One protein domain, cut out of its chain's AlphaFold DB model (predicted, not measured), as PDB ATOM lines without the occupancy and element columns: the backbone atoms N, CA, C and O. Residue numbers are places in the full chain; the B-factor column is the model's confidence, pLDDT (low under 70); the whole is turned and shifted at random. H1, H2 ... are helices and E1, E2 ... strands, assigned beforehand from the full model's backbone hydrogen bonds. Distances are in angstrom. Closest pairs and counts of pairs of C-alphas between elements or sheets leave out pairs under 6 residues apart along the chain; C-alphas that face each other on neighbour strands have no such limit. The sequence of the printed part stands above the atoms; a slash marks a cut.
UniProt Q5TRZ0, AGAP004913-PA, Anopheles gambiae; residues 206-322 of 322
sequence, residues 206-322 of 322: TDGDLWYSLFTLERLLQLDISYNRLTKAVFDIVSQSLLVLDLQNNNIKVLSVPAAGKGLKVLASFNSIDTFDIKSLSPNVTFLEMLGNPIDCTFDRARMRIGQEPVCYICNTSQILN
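AT A GLANCE: This is residues 206 to 322 of the 322 residues of the protein "AGAP004913-PA" of Anopheles gambiae (UniProt Q5TRZ0). With little regular structure, the chain winds in stacked turns: parallel strands E1, E3, E5, E6 form one wall, parallel E2 and E4 line the opposite side, and H1 lies towards the E1 end. The printed part has 117 residues, ordered H1 E1 E2 E3 E4 E5 E6, mostly strand, 26 in named elements. It is compact, radius of gyration of the C-alphas 13.7 A, spanning 42 by 37 by 20 A.

IN THESE COORDINATES: H1, residues 210 to 214, begins at C-alpha (85.737, 1.181, 22.567). Strands are E1, 222 to 224; E2, 232 to 234; E3, 244 to 246; E4, 254 to 256; E5, 264 to 267; and E6, 285 to 289, 10.9 A from first to last C-alpha, ending at (102.097, -14.012, 12.679).

HOW THE PARTS SIT: Within hydrogen-bond range are N 223 and O 244 of parallel E1 and E3, 3.0 A; N 245 and O 265 of E3 and E5, 2.9 A; N 266 and O 287 of E5 and E6, 2.9 A; N 233 and O 254 of E2 and E4, 2.9 A. H1, its O i to N i+4 pair within range, is not on the four-stranded sheet.

THE WHOLE: The farthest C-alphas, Glu 218 and Ser 318, are 42.8 A apart. The printed part has no cut; E5 to E6 is a long link. Residues 317 to 322 have pLDDT under 70.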
ATOM      1  N   THR A 206      82.854  -6.243  15.926       97.06
ATOM      2  CA  THR A 206      83.225  -5.379  14.801       97.06
ATOM      3  C   THR A 206      84.112  -4.217  15.245       97.06
ATOM      4  O   THR A 206      84.395  -4.023  16.431       97.06
ATOM      5  N   ASP A 207      84.556  -3.420  14.277       95.38
ATOM      6  CA  ASP A 207      85.289  -2.180  14.529       95.38
ATOM      7  C   ASP A 207      84.456  -1.219  15.409       95.38
ATOM      8  O   ASP A 207      83.223  -1.224  15.359       95.38
ATOM      9  N   GLY A 208      85.123  -0.376  16.204       91.31
ATOM     10  CA  GLY A 208      84.472   0.638  17.042       91.31
ATOM     11  C   GLY A 208      85.446   1.376  17.966       91.31
ATOM     12  O   GLY A 208      86.575   0.946  18.159       91.31
ATOM     13  N   ASP A 209      85.026   2.479  18.580       86.88
ATOM     14  CA  ASP A 209      85.949   3.326  19.362       86.88
ATOM     15  C   ASP A 209      86.262   2.778  20.769       86.88
ATOM     16  O   ASP A 209      87.189   3.225  21.440       86.88
ATOM     17  N   LEU A 210      85.526   1.767  21.236       89.81
ATOM     18  CA  LEU A 210      85.737   1.181  22.567       89.81
ATOM     19  C   LEU A 210      87.054   0.398  22.686       89.81
ATOM     20  O   LEU A 210      87.498   0.107  23.795       89.81
ATOM     21  N   TRP A 211      87.711   0.081  21.568       91.38
ATOM     22  CA  TRP A 211      89.030  -0.549  21.589       91.38
ATOM     23  C   TRP A 211      90.071   0.350  22.270       91.38
ATOM     24  O   TRP A 211      90.887  -0.152  23.042       91.38
ATOM     25  N   TYR A 212      90.002   1.674  22.071       87.75
ATOM     26  CA  TYR A 212      90.958   2.612  22.669       87.75
ATOM     27  C   TYR A 212      90.953   2.544  24.197       87.75
ATOM     28  O   TYR A 212      92.016   2.510  24.805       87.75
ATOM     29  N   SER A 213      89.773   2.473  24.823       87.94
ATOM     30  CA  SER A 213      89.659   2.387  26.284       87.94
ATOM     31  C   SER A 213      90.054   1.014  26.829       87.94
ATOM     32  O   SER A 213      90.510   0.913  27.963       87.94
ATOM     33  N   LEU A 214      89.933  -0.053  26.038       91.75
ATOM     34  CA  LEU A 214      90.426  -1.375  26.418       91.75
ATOM     35  C   LEU A 214      91.958  -1.407  26.485       91.75
ATOM     36  O   LEU A 214      92.538  -1.970  27.414       91.75
ATOM     37  N   PHE A 215      92.617  -0.773  25.514       91.19
ATOM     38  CA  PHE A 215      94.076  -0.722  25.428       91.19
ATOM     39  C   PHE A 215      94.733   0.229  26.439       91.19
ATOM     40  O   PHE A 215      95.961   0.254  26.505       91.19
ATOM     41  N   THR A 216      93.967   0.953  27.266       86.69
ATOM     42  CA  THR A 216      94.506   1.705  28.416       86.69
ATOM     43  C   THR A 216      94.608   0.875  29.696       86.69
ATOM     44  O   THR A 216      95.175   1.351  30.678       86.69
ATOM     45  N   LEU A 217      94.105  -0.366  29.713       94.25
ATOM     46  CA  LEU A 217      94.198  -1.238  30.883       94.25
ATOM     47  C   LEU A 217      95.660  -1.540  31.243       94.25
ATOM     48  O   LEU A 217      96.377  -2.239  30.525       94.25
ATOM     49  N   GLU A 218      96.099  -1.054  32.404       94.38
ATOM     50  CA  GLU A 218      97.506  -1.101  32.820       94.38
ATOM     51  C   GLU A 218      98.010  -2.511  33.141       94.38
ATOM     52  O   GLU A 218      99.217  -2.753  33.118       94.38
ATOM     53  N   ARG A 219      97.115  -3.468  33.412       97.25
ATOM     54  CA  ARG A 219      97.475  -4.847  33.796       97.25
ATOM     55  C   ARG A 219      97.145  -5.902  32.744       97.25
ATOM     56  O   ARG A 219      97.445  -7.074  32.972       97.25
ATOM     57  N   LEU A 220      96.550  -5.507  31.619       97.81
ATOM     58  CA  LEU A 220      96.114  -6.437  30.585       97.81
ATOM     59  C   LEU A 220      97.325  -7.111  29.936       97.81
ATOM     60  O   LEU A 220      98.087  -6.473  29.226       97.81
ATOM     61  N   LEU A 221      97.490  -8.413  30.168       98.50
ATOM     62  CA  LEU A 221      98.590  -9.217  29.633       98.50
ATOM     63  C   LEU A 221      98.220  -9.878  28.307       98.50
ATOM     64  O   LEU A 221      99.073 -10.033  27.434       98.50
ATOM     65  N   GLN A 222      96.960 -10.283  28.159       98.62
ATOM     66  CA  GLN A 222      96.478 -10.962  26.965       98.62
ATOM     67  C   GLN A 222      95.064 -10.519  26.608       98.62
ATOM     68  O   GLN A 222      94.160 -10.543  27.449       98.62
ATOM     69  N   LEU A 223      94.892 -10.208  25.327       98.44
ATOM     70  CA  LEU A 223      93.610  -9.983  24.685       98.44
ATOM     71  C   LEU A 223      93.457 -10.978  23.537       98.44
ATOM     72  O   LEU A 223      94.211 -10.921  22.566       98.44
ATOM     73  N   ASP A 224      92.488 -11.879  23.660       98.81
ATOM     74  CA  ASP A 224      92.092 -12.785  22.587       98.81
ATOM     75  C   ASP A 224      90.749 -12.347  22.007       98.81
ATOM     76  O   ASP A 224      89.709 -12.428  22.662       98.81
ATOM     77  N   ILE A 225      90.798 -11.844  20.779       98.50
ATOM     78  CA  ILE A 225      89.655 -11.402  19.974       98.50
ATOM     79  C   ILE A 225      89.680 -12.092  18.607       98.50
ATOM     80  O   ILE A 225      89.112 -11.595  17.631       98.50
ATOM     81  N   SER A 226      90.301 -13.271  18.540       98.88
ATOM     82  CA  SER A 226      90.305 -14.112  17.348       98.88
ATOM     83  C   SER A 226      88.894 -14.590  16.979       98.88
ATOM     84  O   SER A 226      87.981 -14.575  17.804       98.88
ATOM     85  N   TYR A 227      88.665 -15.021  15.738       98.81
ATOM     86  CA  TYR A 227      87.347 -15.497  15.290       98.81
ATOM     87  C   TYR A 227      86.226 -14.473  15.550       98.81
ATOM     88  O   TYR A 227      85.209 -14.790  16.167       98.81
ATOM     89  N   ASN A 228      86.435 -13.230  15.122       98.81
ATOM     90  CA  ASN A 228      85.451 -12.146  15.183       98.81
ATOM     91  C   ASN A 228      85.230 -11.567  13.771       98.81
ATOM     92  O   ASN A 228      85.482 -12.242  12.774       98.81
ATOM     93  N   ARG A 229      84.692 -10.348  13.660       98.44
ATOM     94  CA  ARG A 229      84.350  -9.693  12.387       98.44
ATOM     95  C   ARG A 229      85.055  -8.344  12.228       98.44
ATOM     96  O   ARG A 229      84.526  -7.440  11.581       98.44
ATOM     97  N   LEU A 230      86.232  -8.194  12.835       98.25
ATOM     98  CA  LEU A 230      87.029  -6.973  12.730       98.25
ATOM     99  C   LEU A 230      87.517  -6.789  11.299       98.25
ATOM    100  O   LEU A 230      87.984  -7.742  10.677       98.25
ATOM    101  N   THR A 231      87.440  -5.563  10.788       97.88
ATOM    102  CA  THR A 231      87.978  -5.195   9.470       97.88
ATOM    103  C   THR A 231      89.222  -4.321   9.569       97.88
ATOM    104  O   THR A 231      89.987  -4.212   8.604       97.88
ATOM    105  N   LYS A 232      89.478  -3.747  10.749       96.44
ATOM    106  CA  LYS A 232      90.649  -2.916  11.033       96.44
ATOM    107  C   LYS A 232      91.249  -3.277  12.388       96.44
ATOM    108  O   LYS A 232      90.534  -3.446  13.368       96.44
ATOM    109  N   ALA A 233      92.574  -3.309  12.443       95.50
ATOM    110  CA  ALA A 233      93.349  -3.369  13.674       95.50
ATOM    111  C   ALA A 233      94.316  -2.182  13.687       95.50
ATOM    112  O   ALA A 233      95.505  -2.324  13.410       95.50
ATOM    113  N   VAL A 234      93.766  -0.989  13.921       95.00
ATOM    114  CA  VAL A 234      94.517   0.270  13.981       95.00
ATOM    115  C   VAL A 234      94.473   0.764  15.420       95.00
ATOM    116  O   VAL A 234      93.453   1.283  15.867       95.00
ATOM    117  N   PHE A 235      95.565   0.543  16.147       92.81
ATOM    118  CA  PHE A 235      95.676   0.837  17.573       92.81
ATOM    119  C   PHE A 235      96.895   1.724  17.814       92.81
ATOM    120  O   PHE A 235      98.010   1.227  17.957       92.81
ATOM    121  N   ASP A 236      96.681   3.043  17.851       91.38
ATOM    122  CA  ASP A 236      97.763   4.028  17.990       91.38
ATOM    123  C   ASP A 236      98.626   3.778  19.231       91.38
ATOM    124  O   ASP A 236      99.849   3.917  19.191       91.38
ATOM    125  N   ILE A 237      97.980   3.383  20.330       89.75
ATOM    126  CA  ILE A 237      98.623   3.058  21.598       89.75
ATOM    127  C   ILE A 237      98.047   1.743  22.109       89.75
ATOM    128  O   ILE A 237      96.843   1.615  22.325       89.75
ATOM    129  N   VAL A 238      98.935   0.789  22.358       92.56
ATOM    130  CA  VAL A 238      98.644  -0.451  23.074       92.56
ATOM    131  C   VAL A 238      99.334  -0.417  24.438       92.56
ATOM    132  O   VAL A 238     100.491  -0.001  24.540       92.56
ATOM    133  N   SER A 239      98.623  -0.858  25.485       90.12
ATOM    134  CA  SER A 239      99.125  -0.900  26.866       90.12
ATOM    135  C   SER A 239     100.522  -1.513  26.966       90.12
ATOM    136  O   SER A 239     100.842  -2.508  26.312       90.12
ATOM    137  N   GLN A 240     101.351  -0.945  27.845       93.75
ATOM    138  CA  GLN A 240     102.720  -1.411  28.075       93.75
ATOM    139  C   GLN A 240     102.786  -2.824  28.671       93.75
ATOM    140  O   GLN A 240     103.824  -3.476  28.574       93.75
ATOM    141  N   SER A 241     101.699  -3.296  29.285       96.69
ATOM    142  CA  SER A 241     101.612  -4.635  29.867       96.69
ATOM    143  C   SER A 241     101.155  -5.712  28.887       96.69
ATOM    144  O   SER A 241     101.343  -6.891  29.192       96.69
ATOM    145  N   LEU A 242     100.604  -5.350  27.720       97.94
ATOM    146  CA  LEU A 242     100.065  -6.333  26.786       97.94
ATOM    147  C   LEU A 242     101.195  -7.144  26.149       97.94
ATOM    148  O   LEU A 242     102.057  -6.613  25.450       97.94
ATOM    149  N   LEU A 243     101.168  -8.454  26.382       98.38
ATOM    150  CA  LEU A 243     102.147  -9.407  25.865       98.38
ATOM    151  C   LEU A 243     101.625 -10.153  24.643       98.38
ATOM    152  O   LEU A 243     102.413 -10.514  23.772       98.38
ATOM    153  N   VAL A 244     100.317 -10.404  24.575       98.69
ATOM    154  CA  VAL A 244      99.697 -11.153  23.479       98.69
ATOM    155  C   VAL A 244      98.412 -10.468  23.032       98.69
ATOM    156  O   VAL A 244      97.479 -10.304  23.819       98.69
ATOM    157  N   LEU A 245      98.373 -10.111  21.751       98.56
ATOM    158  CA  LEU A 245      97.186  -9.656  21.042       98.56
ATOM    159  C   LEU A 245      96.849 -10.684  19.960       98.56
ATOM    160  O   LEU A 245      97.576 -10.801  18.973       98.56
ATOM    161  N   ASP A 246      95.769 -11.434  20.163       98.88
ATOM    162  CA  ASP A 246      95.292 -12.424  19.199       98.88
ATOM    163  C   ASP A 246      94.122 -11.866  18.381       98.88
ATOM    164  O   ASP A 246      93.044 -11.585  18.905       98.88
ATOM    165  N   LEU A 247      94.376 -11.679  17.089       98.69
ATOM    166  CA  LEU A 247      93.495 -11.127  16.060       98.69
ATOM    167  C   LEU A 247      93.192 -12.160  14.965       98.69
ATOM    168  O   LEU A 247      92.626 -11.807  13.925       98.69
ATOM    169  N   GLN A 248      93.597 -13.419  15.147       98.75
ATOM    170  CA  GLN A 248      93.495 -14.428  14.099       98.75
ATOM    171  C   GLN A 248      92.049 -14.633  13.642       98.75
ATOM    172  O   GLN A 248      91.118 -14.472  14.429       98.75
ATOM    173  N   ASN A 249      91.840 -15.065  12.398       98.75
ATOM    174  CA  ASN A 249      90.507 -15.413  11.888       98.75
ATOM    175  C   ASN A 249      89.492 -14.258  12.017       98.75
ATOM    176  O   ASN A 249      88.386 -14.435  12.523       98.75
ATOM    177  N   ASN A 250      89.881 -13.062  11.587       98.75
ATOM    178  CA  ASN A 250      88.987 -11.915  11.416       98.75
ATOM    179  C   ASN A 250      88.908 -11.555   9.914       98.75
ATOM    180  O   ASN A 250      89.286 -12.338   9.043       98.75
ATOM    181  N   ASN A 251      88.409 -10.364   9.584       98.31
ATOM    182  CA  ASN A 251      88.377  -9.817   8.227       98.31
ATOM    183  C   ASN A 251      89.297  -8.592   8.090       98.31
ATOM    184  O   ASN A 251      89.008  -7.679   7.310       98.31
ATOM    185  N   ILE A 252      90.383  -8.540   8.873       98.50
ATOM    186  CA  ILE A 252      91.240  -7.356   8.984       98.50
ATOM    187  C   ILE A 252      91.929  -7.100   7.649       98.50
ATOM    188  O   ILE A 252      92.568  -7.993   7.105       98.50
ATOM    189  N   LYS A 253      91.819  -5.871   7.139       97.44
ATOM    190  CA  LYS A 253      92.520  -5.407   5.932       97.44
ATOM    191  C   LYS A 253      93.718  -4.524   6.244       97.44
ATOM    192  O   LYS A 253      94.679  -4.499   5.490       97.44
ATOM    193  N   VAL A 254      93.647  -3.796   7.358       96.06
ATOM    194  CA  VAL A 254      94.669  -2.834   7.773       96.06
ATOM    195  C   VAL A 254      95.106  -3.156   9.192       96.06
ATOM    196  O   VAL A 254      94.278  -3.164  10.106       96.06
ATOM    197  N   LEU A 255      96.407  -3.387   9.358       97.19
ATOM    198  CA  LEU A 255      97.066  -3.598  10.642       97.19
ATOM    199  C   LEU A 255      98.079  -2.472  10.892       97.19
ATOM    200  O   LEU A 255      98.976  -2.236  10.081       97.19
ATOM    201  N   SER A 256      97.928  -1.780  12.019       96.56
ATOM    202  CA  SER A 256      98.814  -0.705  12.469       96.56
ATOM    203  C   SER A 256      98.830  -0.660  13.993       96.56
ATOM    204  O   SER A 256      97.786  -0.502  14.624       96.56
ATOM    205  N   VAL A 257     100.013  -0.810  14.586       96.31
ATOM    206  CA  VAL A 257     100.237  -0.767  16.038       96.31
ATOM    207  C   VAL A 257     101.537   0.001  16.302       96.31
ATOM    208  O   VAL A 257     102.554  -0.615  16.630       96.31
ATOM    209  N   PRO A 258     101.565   1.332  16.109       96.44
ATOM    210  CA  PRO A 258     102.813   2.096  16.102       96.44
ATOM    211  C   PRO A 258     103.476   2.187  17.486       96.44
ATOM    212  O   PRO A 258     104.705   2.259  17.575       96.44
ATOM    213  N   ALA A 259     102.706   2.114  18.578       95.50
ATOM    214  CA  ALA A 259     103.230   2.117  19.944       95.50
ATOM    215  C   ALA A 259     102.687   0.944  20.777       95.50
ATOM    216  O   ALA A 259     101.479   0.776  20.928       95.50
ATOM    217  N   ALA A 260     103.594   0.153  21.360       95.88
ATOM    218  CA  ALA A 260     103.267  -0.989  22.212       95.88
ATOM    219  C   ALA A 260     104.313  -1.215  23.315       95.88
ATOM    220  O   ALA A 260     105.440  -0.711  23.236       95.88
ATOM    221  N   GLY A 261     103.953  -2.015  24.322       94.81
ATOM    222  CA  GLY A 261     104.875  -2.536  25.333       94.81
ATOM    223  C   GLY A 261     105.928  -3.494  24.778       94.81
ATOM    224  O   GLY A 261     105.708  -4.190  23.784       94.81
ATOM    225  N   LYS A 262     107.101  -3.533  25.424       94.88
ATOM    226  CA  LYS A 262     108.212  -4.412  25.030       94.88
ATOM    227  C   LYS A 262     107.795  -5.878  25.108       94.88
ATOM    228  O   LYS A 262     107.415  -6.357  26.170       94.88
ATOM    229  N   GLY A 263     107.986  -6.611  24.013       96.38
ATOM    230  CA  GLY A 263     107.710  -8.045  23.981       96.38
ATOM    231  C   GLY A 263     106.322  -8.403  23.466       96.38
ATOM    232  O   GLY A 263     105.989  -9.586  23.489       96.38
ATOM    233  N   LEU A 264     105.542  -7.433  22.970       98.19
ATOM    234  CA  LEU A 264     104.236  -7.705  22.379       98.19
ATOM    235  C   LEU A 264     104.359  -8.737  21.248       98.19
ATOM    236  O   LEU A 264     105.239  -8.647  20.381       98.19
ATOM    237  N   LYS A 265     103.457  -9.714  21.271       98.69
ATOM    238  CA  LYS A 265     103.215 -10.680  20.207       98.69
ATOM    239  C   LYS A 265     101.866 -10.378  19.574       98.69
ATOM    240  O   LYS A 265     100.870 -10.273  20.288       98.69
ATOM    241  N   VAL A 266     101.843 -10.260  18.254       98.56
ATOM    242  CA  VAL A 266     100.625 -10.014  17.479       98.56
ATOM    243  C   VAL A 266     100.358 -11.235  16.609       98.56
ATOM    244  O   VAL A 266     101.165 -11.572  15.747       98.56
ATOM    245  N   LEU A 267      99.237 -11.911  16.847       98.88
ATOM    246  CA  LEU A 267      98.796 -13.054  16.048       98.88
ATOM    247  C   LEU A 267      97.695 -12.566  15.107       98.88
ATOM    248  O   LEU A 267      96.597 -12.268  15.556       98.88
ATOM    249  N   ALA A 268      97.985 -12.430  13.818       98.50
ATOM    250  CA  ALA A 268      97.082 -11.862  12.812       98.50
ATOM    251  C   ALA A 268      96.860 -12.804  11.613       98.50
ATOM    252  O   ALA A 268      96.413 -12.368  10.548       98.50
ATOM    253  N   SER A 269      97.137 -14.098  11.783       98.50
ATOM    254  CA  SER A 269      96.902 -15.133  10.775       98.50
ATOM    255  C   SER A 269      95.432 -15.209  10.341       98.50
ATOM    256  O   SER A 269      94.521 -14.912  11.114       98.50
ATOM    257  N   PHE A 270      95.199 -15.637   9.102       98.31
ATOM    258  CA  PHE A 270      93.878 -15.848   8.506       98.31
ATOM    259  C   PHE A 270      93.002 -14.588   8.545       98.31
ATOM    260  O   PHE A 270      91.899 -14.585   9.086       98.31
ATOM    261  N   ASN A 271      93.529 -13.501   7.986       98.50
ATOM    262  CA  ASN A 271      92.834 -12.230   7.792       98.50
ATOM    263  C   ASN A 271      92.837 -11.847   6.295       98.50
ATOM    264  O   ASN A 271      93.127 -12.663   5.421       98.50
ATOM    265  N   SER A 272      92.469 -10.609   5.967       97.88
ATOM    266  CA  SER A 272      92.435 -10.077   4.599       97.88
ATOM    267  C   SER A 272      93.456  -8.956   4.373       97.88
ATOM    268  O   SER A 272      93.183  -8.034   3.607       97.88
ATOM    269  N   ILE A 273      94.613  -9.007   5.044       97.56
ATOM    270  CA  ILE A 273      95.629  -7.948   4.984       97.56
ATOM    271  C   ILE A 273      96.339  -7.988   3.624       97.56
ATOM    272  O   ILE A 273      97.162  -8.864   3.357       97.56
ATOM    273  N   ASP A 274      95.999  -7.036   2.758       94.50
ATOM    274  CA  ASP A 274      96.515  -6.905   1.389       94.50
ATOM    275  C   ASP A 274      97.579  -5.815   1.227       94.50
ATOM    276  O   ASP A 274      98.258  -5.748   0.204       94.50
ATOM    277  N   THR A 275      97.746  -4.985   2.252       92.75
ATOM    278  CA  THR A 275      98.737  -3.921   2.333       92.75
ATOM    279  C   THR A 275      99.269  -3.853   3.756       92.75
ATOM    280  O   THR A 275      98.517  -3.941   4.727       92.75
ATOM    281  N   PHE A 276     100.586  -3.720   3.895       95.19
ATOM    282  CA  PHE A 276     101.223  -3.657   5.202       95.19
ATOM    283  C   PHE A 276     102.558  -2.914   5.122       95.19
ATOM    284  O   PHE A 276     103.420  -3.262   4.315       95.19
ATOM    285  N   ASP A 277     102.724  -1.893   5.963       93.38
ATOM    286  CA  ASP A 277     103.997  -1.199   6.164       93.38
ATOM    287  C   ASP A 277     104.574  -1.635   7.508       93.38
ATOM    288  O   ASP A 277     103.981  -1.376   8.549       93.38
ATOM    289  N   ILE A 278     105.757  -2.250   7.511       90.62
ATOM    290  CA  ILE A 278     106.409  -2.695   8.747       90.62
ATOM    291  C   ILE A 278     106.650  -1.548   9.742       90.62
ATOM    292  O   ILE A 278     106.708  -1.784  10.948       90.62
ATOM    293  N   LYS A 279     106.750  -0.299   9.265       92.06
ATOM    294  CA  LYS A 279     106.900   0.893  10.115       92.06
ATOM    295  C   LYS A 279     105.617   1.264  10.857       92.06
ATOM    296  O   LYS A 279     105.687   2.038  11.808       92.06
ATOM    297  N   SER A 280     104.467   0.716  10.456       94.19
ATOM    298  CA  SER A 280     103.217   0.839  11.209       94.19
ATOM    299  C   SER A 280     103.228  -0.006  12.487       94.19
ATOM    300  O   SER A 280     102.369   0.187  13.345       94.19
ATOM    301  N   LEU A 281     104.189  -0.925  12.645       95.81
ATOM    302  CA  LEU A 281     104.384  -1.685  13.873       95.81
ATOM    303  C   LEU A 281     105.468  -1.084  14.760       95.81
ATOM    304  O   LEU A 281     106.562  -0.722  14.327       95.81
ATOM    305  N   SER A 282     105.181  -1.093  16.055       96.06
ATOM    306  CA  SER A 282     106.120  -0.713  17.091       96.06
ATOM    307  C   SER A 282     107.368  -1.602  17.040       96.06
ATOM    308  O   SER A 282     107.249  -2.829  16.942       96.06
ATOM    309  N   PRO A 283     108.581  -1.045  17.223       93.88
ATOM    310  CA  PRO A 283     109.805  -1.844  17.338       93.88
ATOM    311  C   PRO A 283     109.777  -2.819  18.527       93.88
ATOM    312  O   PRO A 283     110.552  -3.774  18.563       93.88
ATOM    313  N   ASN A 284     108.869  -2.595  19.481       95.94
ATOM    314  CA  ASN A 284     108.638  -3.447  20.638       95.94
ATOM    315  C   ASN A 284     107.860  -4.738  20.324       95.94
ATOM    316  O   ASN A 284     107.850  -5.640  21.168       95.94
ATOM    317  N   VAL A 285     107.258  -4.855  19.132       97.00
ATOM    318  CA  VAL A 285     106.672  -6.113  18.651       97.00
ATOM    319  C   VAL A 285     107.800  -7.101  18.366       97.00
ATOM    320  O   VAL A 285     108.679  -6.866  17.531       97.00
ATOM    321  N   THR A 286     107.789  -8.213  19.097       97.00
ATOM    322  CA  THR A 286     108.828  -9.253  19.012       97.00
ATOM    323  C   THR A 286     108.417 -10.443  18.164       97.00
ATOM    324  O   THR A 286     109.287 -11.153  17.663       97.00
ATOM    325  N   PHE A 287     107.115 -10.629  17.972       98.31
ATOM    326  CA  PHE A 287     106.549 -11.702  17.174       98.31
ATOM    327  C   PHE A 287     105.328 -11.182  16.420       98.31
ATOM    328  O   PHE A 287     104.454 -10.558  17.028       98.31
ATOM    329  N   LEU A 288     105.277 -11.459  15.124       98.44
ATOM    330  CA  LEU A 288     104.131 -11.198  14.264       98.44
ATOM    331  C   LEU A 288     103.832 -12.468  13.480       98.44
ATOM    332  O   LEU A 288     104.723 -12.986  12.812       98.44
ATOM    333  N   GLU A 289     102.590 -12.931  13.532       98.12
ATOM    334  CA  GLU A 289     102.097 -14.012  12.679       98.12
ATOM    335  C   GLU A 289     101.070 -13.460  11.696       98.12
ATOM    336  O   GLU A 289     100.108 -12.817  12.111       98.12
ATOM    337  N   MET A 290     101.274 -13.683  10.402       97.38
ATOM    338  CA  MET A 290     100.387 -13.214   9.331       97.38
ATOM    339  C   MET A 290     100.061 -14.317   8.319       97.38
ATOM    340  O   MET A 290      99.563 -14.024   7.231       97.38
ATOM    341  N   LEU A 291     100.274 -15.584   8.681       96.50
ATOM    342  CA  LEU A 291      99.991 -16.726   7.814       96.50
ATOM    343  C   LEU A 291      98.550 -16.677   7.281       96.50
ATOM    344  O   LEU A 291      97.619 -16.387   8.024       96.50
ATOM    345  N   GLY A 292      98.344 -16.977   5.999       95.94
ATOM    346  CA  GLY A 292      97.000 -17.021   5.407       95.94
ATOM    347  C   GLY A 292      96.384 -15.651   5.097       95.94
ATOM    348  O   GLY A 292      95.191 -15.580   4.821       95.94
ATOM    349  N   ASN A 293      97.175 -14.575   5.127       97.31
ATOM    350  CA  ASN A 293      96.813 -13.280   4.548       97.31
ATOM    351  C   ASN A 293      97.302 -13.163   3.088       97.31
ATOM    352  O   ASN A 293      98.236 -13.869   2.695       97.31
ATOM    353  N   PRO A 294      96.732 -12.241   2.285       97.12
ATOM    354  CA  PRO A 294      97.277 -11.892   0.970       97.12
ATOM    355  C   PRO A 294      98.742 -11.421   1.005       97.12
ATOM    356  O   PRO A 294      99.484 -11.679   0.059       97.12
ATOM    357  N   ILE A 295      99.173 -10.765   2.086       95.25
ATOM    358  CA  ILE A 295     100.585 -10.502   2.387       95.25
ATOM    359  C   ILE A 295     100.964 -11.215   3.682       95.25
ATOM    360  O   ILE A 295     100.296 -11.044   4.698       95.25
ATOM    361  N   ASP A 296     102.075 -11.948   3.666       95.94
ATOM    362  CA  ASP A 296     102.659 -12.549   4.862       95.94
ATOM    363  C   ASP A 296     103.983 -11.857   5.218       95.94
ATOM    364  O   ASP A 296     104.954 -11.904   4.460       95.94
ATOM    365  N   CYS A 297     104.004 -11.206   6.381       95.62
ATOM    366  CA  CYS A 297     105.179 -10.570   6.976       95.62
ATOM    367  C   CYS A 297     105.588 -11.244   8.294       95.62
ATOM    368  O   CYS A 297     106.124 -10.580   9.184       95.62
ATOM    369  N   THR A 298     105.286 -12.534   8.462       96.56
ATOM    370  CA  THR A 298     105.558 -13.279   9.695       96.56
ATOM    371  C   THR A 298     107.025 -13.173  10.104       96.56
ATOM    372  O   THR A 298     107.937 -13.413   9.310       96.56
ATOM    373  N   PHE A 299     107.267 -12.854  11.375       96.81
ATOM    374  CA  PHE A 299     108.608 -12.840  11.943       96.81
ATOM    375  C   PHE A 299     108.620 -13.204  13.428       96.81
ATOM    376  O   PHE A 299     107.679 -12.949  14.177       96.81
ATOM    377  N   ASP A 300     109.760 -13.733  13.868       97.19
ATOM    378  CA  ASP A 300     110.098 -13.953  15.272       97.19
ATOM    379  C   ASP A 300     111.481 -13.346  15.527       97.19
ATOM    380  O   ASP A 300     112.498 -13.895  15.089       97.19
ATOM    381  N   ARG A 301     111.542 -12.213  16.242       95.00
ATOM    382  CA  ARG A 301     112.810 -11.515  16.514       95.00
ATOM    383  C   ARG A 301     113.800 -12.380  17.288       95.00
ATOM    384  O   ARG A 301     114.998 -12.160  17.150       95.00
ATOM    385  N   ALA A 302     113.337 -13.363  18.063       94.25
ATOM    386  CA  ALA A 302     114.226 -14.274  18.780       94.25
ATOM    387  C   ALA A 302     114.989 -15.225  17.838       94.25
ATOM    388  O   ALA A 302     116.011 -15.784  18.229       94.25
ATOM    389  N   ARG A 303     114.507 -15.403  16.600       95.31
ATOM    390  CA  ARG A 303     115.118 -16.261  15.570       95.31
ATOM    391  C   ARG A 303     115.850 -15.474  14.480       95.31
ATOM    392  O   ARG A 303     116.525 -16.077  13.647       95.31
ATOM    393  N   MET A 304     115.712 -14.152  14.463       94.19
ATOM    394  CA  MET A 304     116.339 -13.271  13.476       94.19
ATOM    395  C   MET A 304     117.753 -12.869  13.897       94.19
ATOM    396  O   MET A 304     118.080 -12.796  15.082       94.19
ATOM    397  N   ARG A 305     118.604 -12.556  12.915       93.44
ATOM    398  CA  ARG A 305     119.912 -11.947  13.193       93.44
ATOM    399  C   ARG A 305     119.722 -10.517  13.701       93.44
ATOM    400  O   ARG A 305     118.777  -9.830  13.318       93.44
ATOM    401  N   ILE A 306     120.650 -10.042  14.529       87.31
ATOM    402  CA  ILE A 306     120.647  -8.652  15.008       87.31
ATOM    403  C   ILE A 306     120.670  -7.706  13.797       87.31
ATOM    404  O   ILE A 306     121.521  -7.844  12.921       87.31
ATOM    405  N   GLY A 307     119.724  -6.763  13.749       84.12
ATOM    406  CA  GLY A 307     119.589  -5.790  12.659       84.12
ATOM    407  C   GLY A 307     118.917  -6.319  11.388       84.12
ATOM    408  O   GLY A 307     118.734  -5.551  10.451       84.12
ATOM    409  N   GLN A 308     118.528  -7.597  11.337       90.94
ATOM    410  CA  GLN A 308     117.740  -8.125  10.227       90.94
ATOM    411  C   GLN A 308     116.335  -7.509  10.245       90.94
ATOM    412  O   GLN A 308     115.655  -7.527  11.275       90.94
ATOM    413  N   GLU A 309     115.893  -6.994   9.101       88.62
ATOM    414  CA  GLU A 309     114.527  -6.502   8.923       88.62
ATOM    415  C   GLU A 309     113.575  -7.644   8.524       88.62
ATOM    416  O   GLU A 309     113.995  -8.585   7.837       88.62
ATOM    417  N   PRO A 310     112.302  -7.608   8.963       90.88
ATOM    418  CA  PRO A 310     111.279  -8.530   8.483       90.88
ATOM    419  C   PRO A 310     111.079  -8.395   6.973       90.88
ATOM    420  O   PRO A 310     111.080  -7.289   6.437       90.88
ATOM    421  N   VAL A 311     110.883  -9.523   6.294       91.00
ATOM    422  CA  VAL A 311     110.609  -9.561   4.854       91.00
ATOM    423  C   VAL A 311     109.158  -9.967   4.652       91.00
ATOM    424  O   VAL A 311     108.712 -10.958   5.224       91.00
ATOM    425  N   CYS A 312     108.447  -9.197   3.835       92.62
ATOM    426  CA  CYS A 312     107.066  -9.458   3.454       92.62
ATOM    427  C   CYS A 312     107.000 -10.117   2.078       92.62
ATOM    428  O   CYS A 312     107.729  -9.723   1.165       92.62
ATOM    429  N   TYR A 313     106.078 -11.058   1.908       92.00
ATOM    430  CA  TYR A 313     105.831 -11.732   0.637       92.00
ATOM    431  C   TYR A 313     104.361 -11.597   0.248       92.00
ATOM    432  O   TYR A 313     103.478 -11.672   1.100       92.00
ATOM    433  N   ILE A 314     104.099 -11.415  -1.046       92.62
ATOM    434  CA  ILE A 314     102.743 -11.489  -1.595       92.62
ATOM    435  C   ILE A 314     102.411 -12.968  -1.801       92.62
ATOM    436  O   ILE A 314     103.105 -13.672  -2.537       92.62
ATOM    437  N   CYS A 315     101.352 -13.436  -1.153       87.69
ATOM    438  CA  CYS A 315     100.870 -14.803  -1.255       87.69
ATOM    439  C   CYS A 315      99.980 -14.940  -2.497       87.69
ATOM    440  O   CYS A 315      98.952 -14.271  -2.615       87.69
ATOM    441  N   ASN A 316     100.334 -15.826  -3.435       76.06
ATOM    442  CA  ASN A 316      99.452 -16.125  -4.565       76.06
ATOM    443  C   ASN A 316      98.173 -16.814  -4.061       76.06
ATOM    444  O   ASN A 316      98.220 -17.835  -3.372       76.06
ATOM    445  N   THR A 317      97.022 -16.283  -4.471       56.66
ATOM    446  CA  THR A 317      95.667 -16.706  -4.070       56.66
ATOM    447  C   THR A 317      95.340 -18.178  -4.352       56.66
ATOM    448  O   THR A 317      94.365 -18.700  -3.820       56.66
ATOM    449  N   SER A 318      96.168 -18.885  -5.125       52.41
ATOM    450  CA  SER A 318      96.054 -20.322  -5.402       52.41
ATOM    451  C   SER A 318      96.536 -21.245  -4.270       52.41
ATOM    452  O   SER A 318      96.384 -22.455  -4.396       52.41
ATOM    453  N   GLN A 319      97.123 -20.718  -3.187       48.22
ATOM    454  CA  GLN A 319      97.589 -21.509  -2.030       48.22
ATOM    455  C   GLN A 319      96.776 -21.294  -0.739       48.22
ATOM    456  O   GLN A 319      97.074 -21.921   0.270       48.22
ATOM    457  N   ILE A 320      95.740 -20.447  -0.757       48.50
ATOM    458  CA  ILE A 320      94.991 -20.027   0.449       48.50
ATOM    459  C   ILE A 320      93.767 -20.943   0.728       48.50
ATOM    460  O   ILE A 320      93.029 -20.730   1.683       48.50
ATOM    461  N   LEU A 321      93.540 -21.988  -0.084       38.09
ATOM    462  CA  LEU A 321      92.328 -22.833  -0.038       38.09
ATOM    463  C   LEU A 321      92.563 -24.346   0.165       38.09
ATOM    464  O   LEU A 321      91.653 -25.120  -0.123       38.09
ATOM    465  N   ASN A 322      93.720 -24.779   0.677       35.47
ATOM    466  CA  ASN A 322      93.939 -26.188   1.053       35.47
ATOM    467  C   ASN A 322      94.197 -26.353   2.549       35.47
ATOM    468  O   ASN A 322      95.064 -25.617   3.067       35.47
TER     469      ASN A 322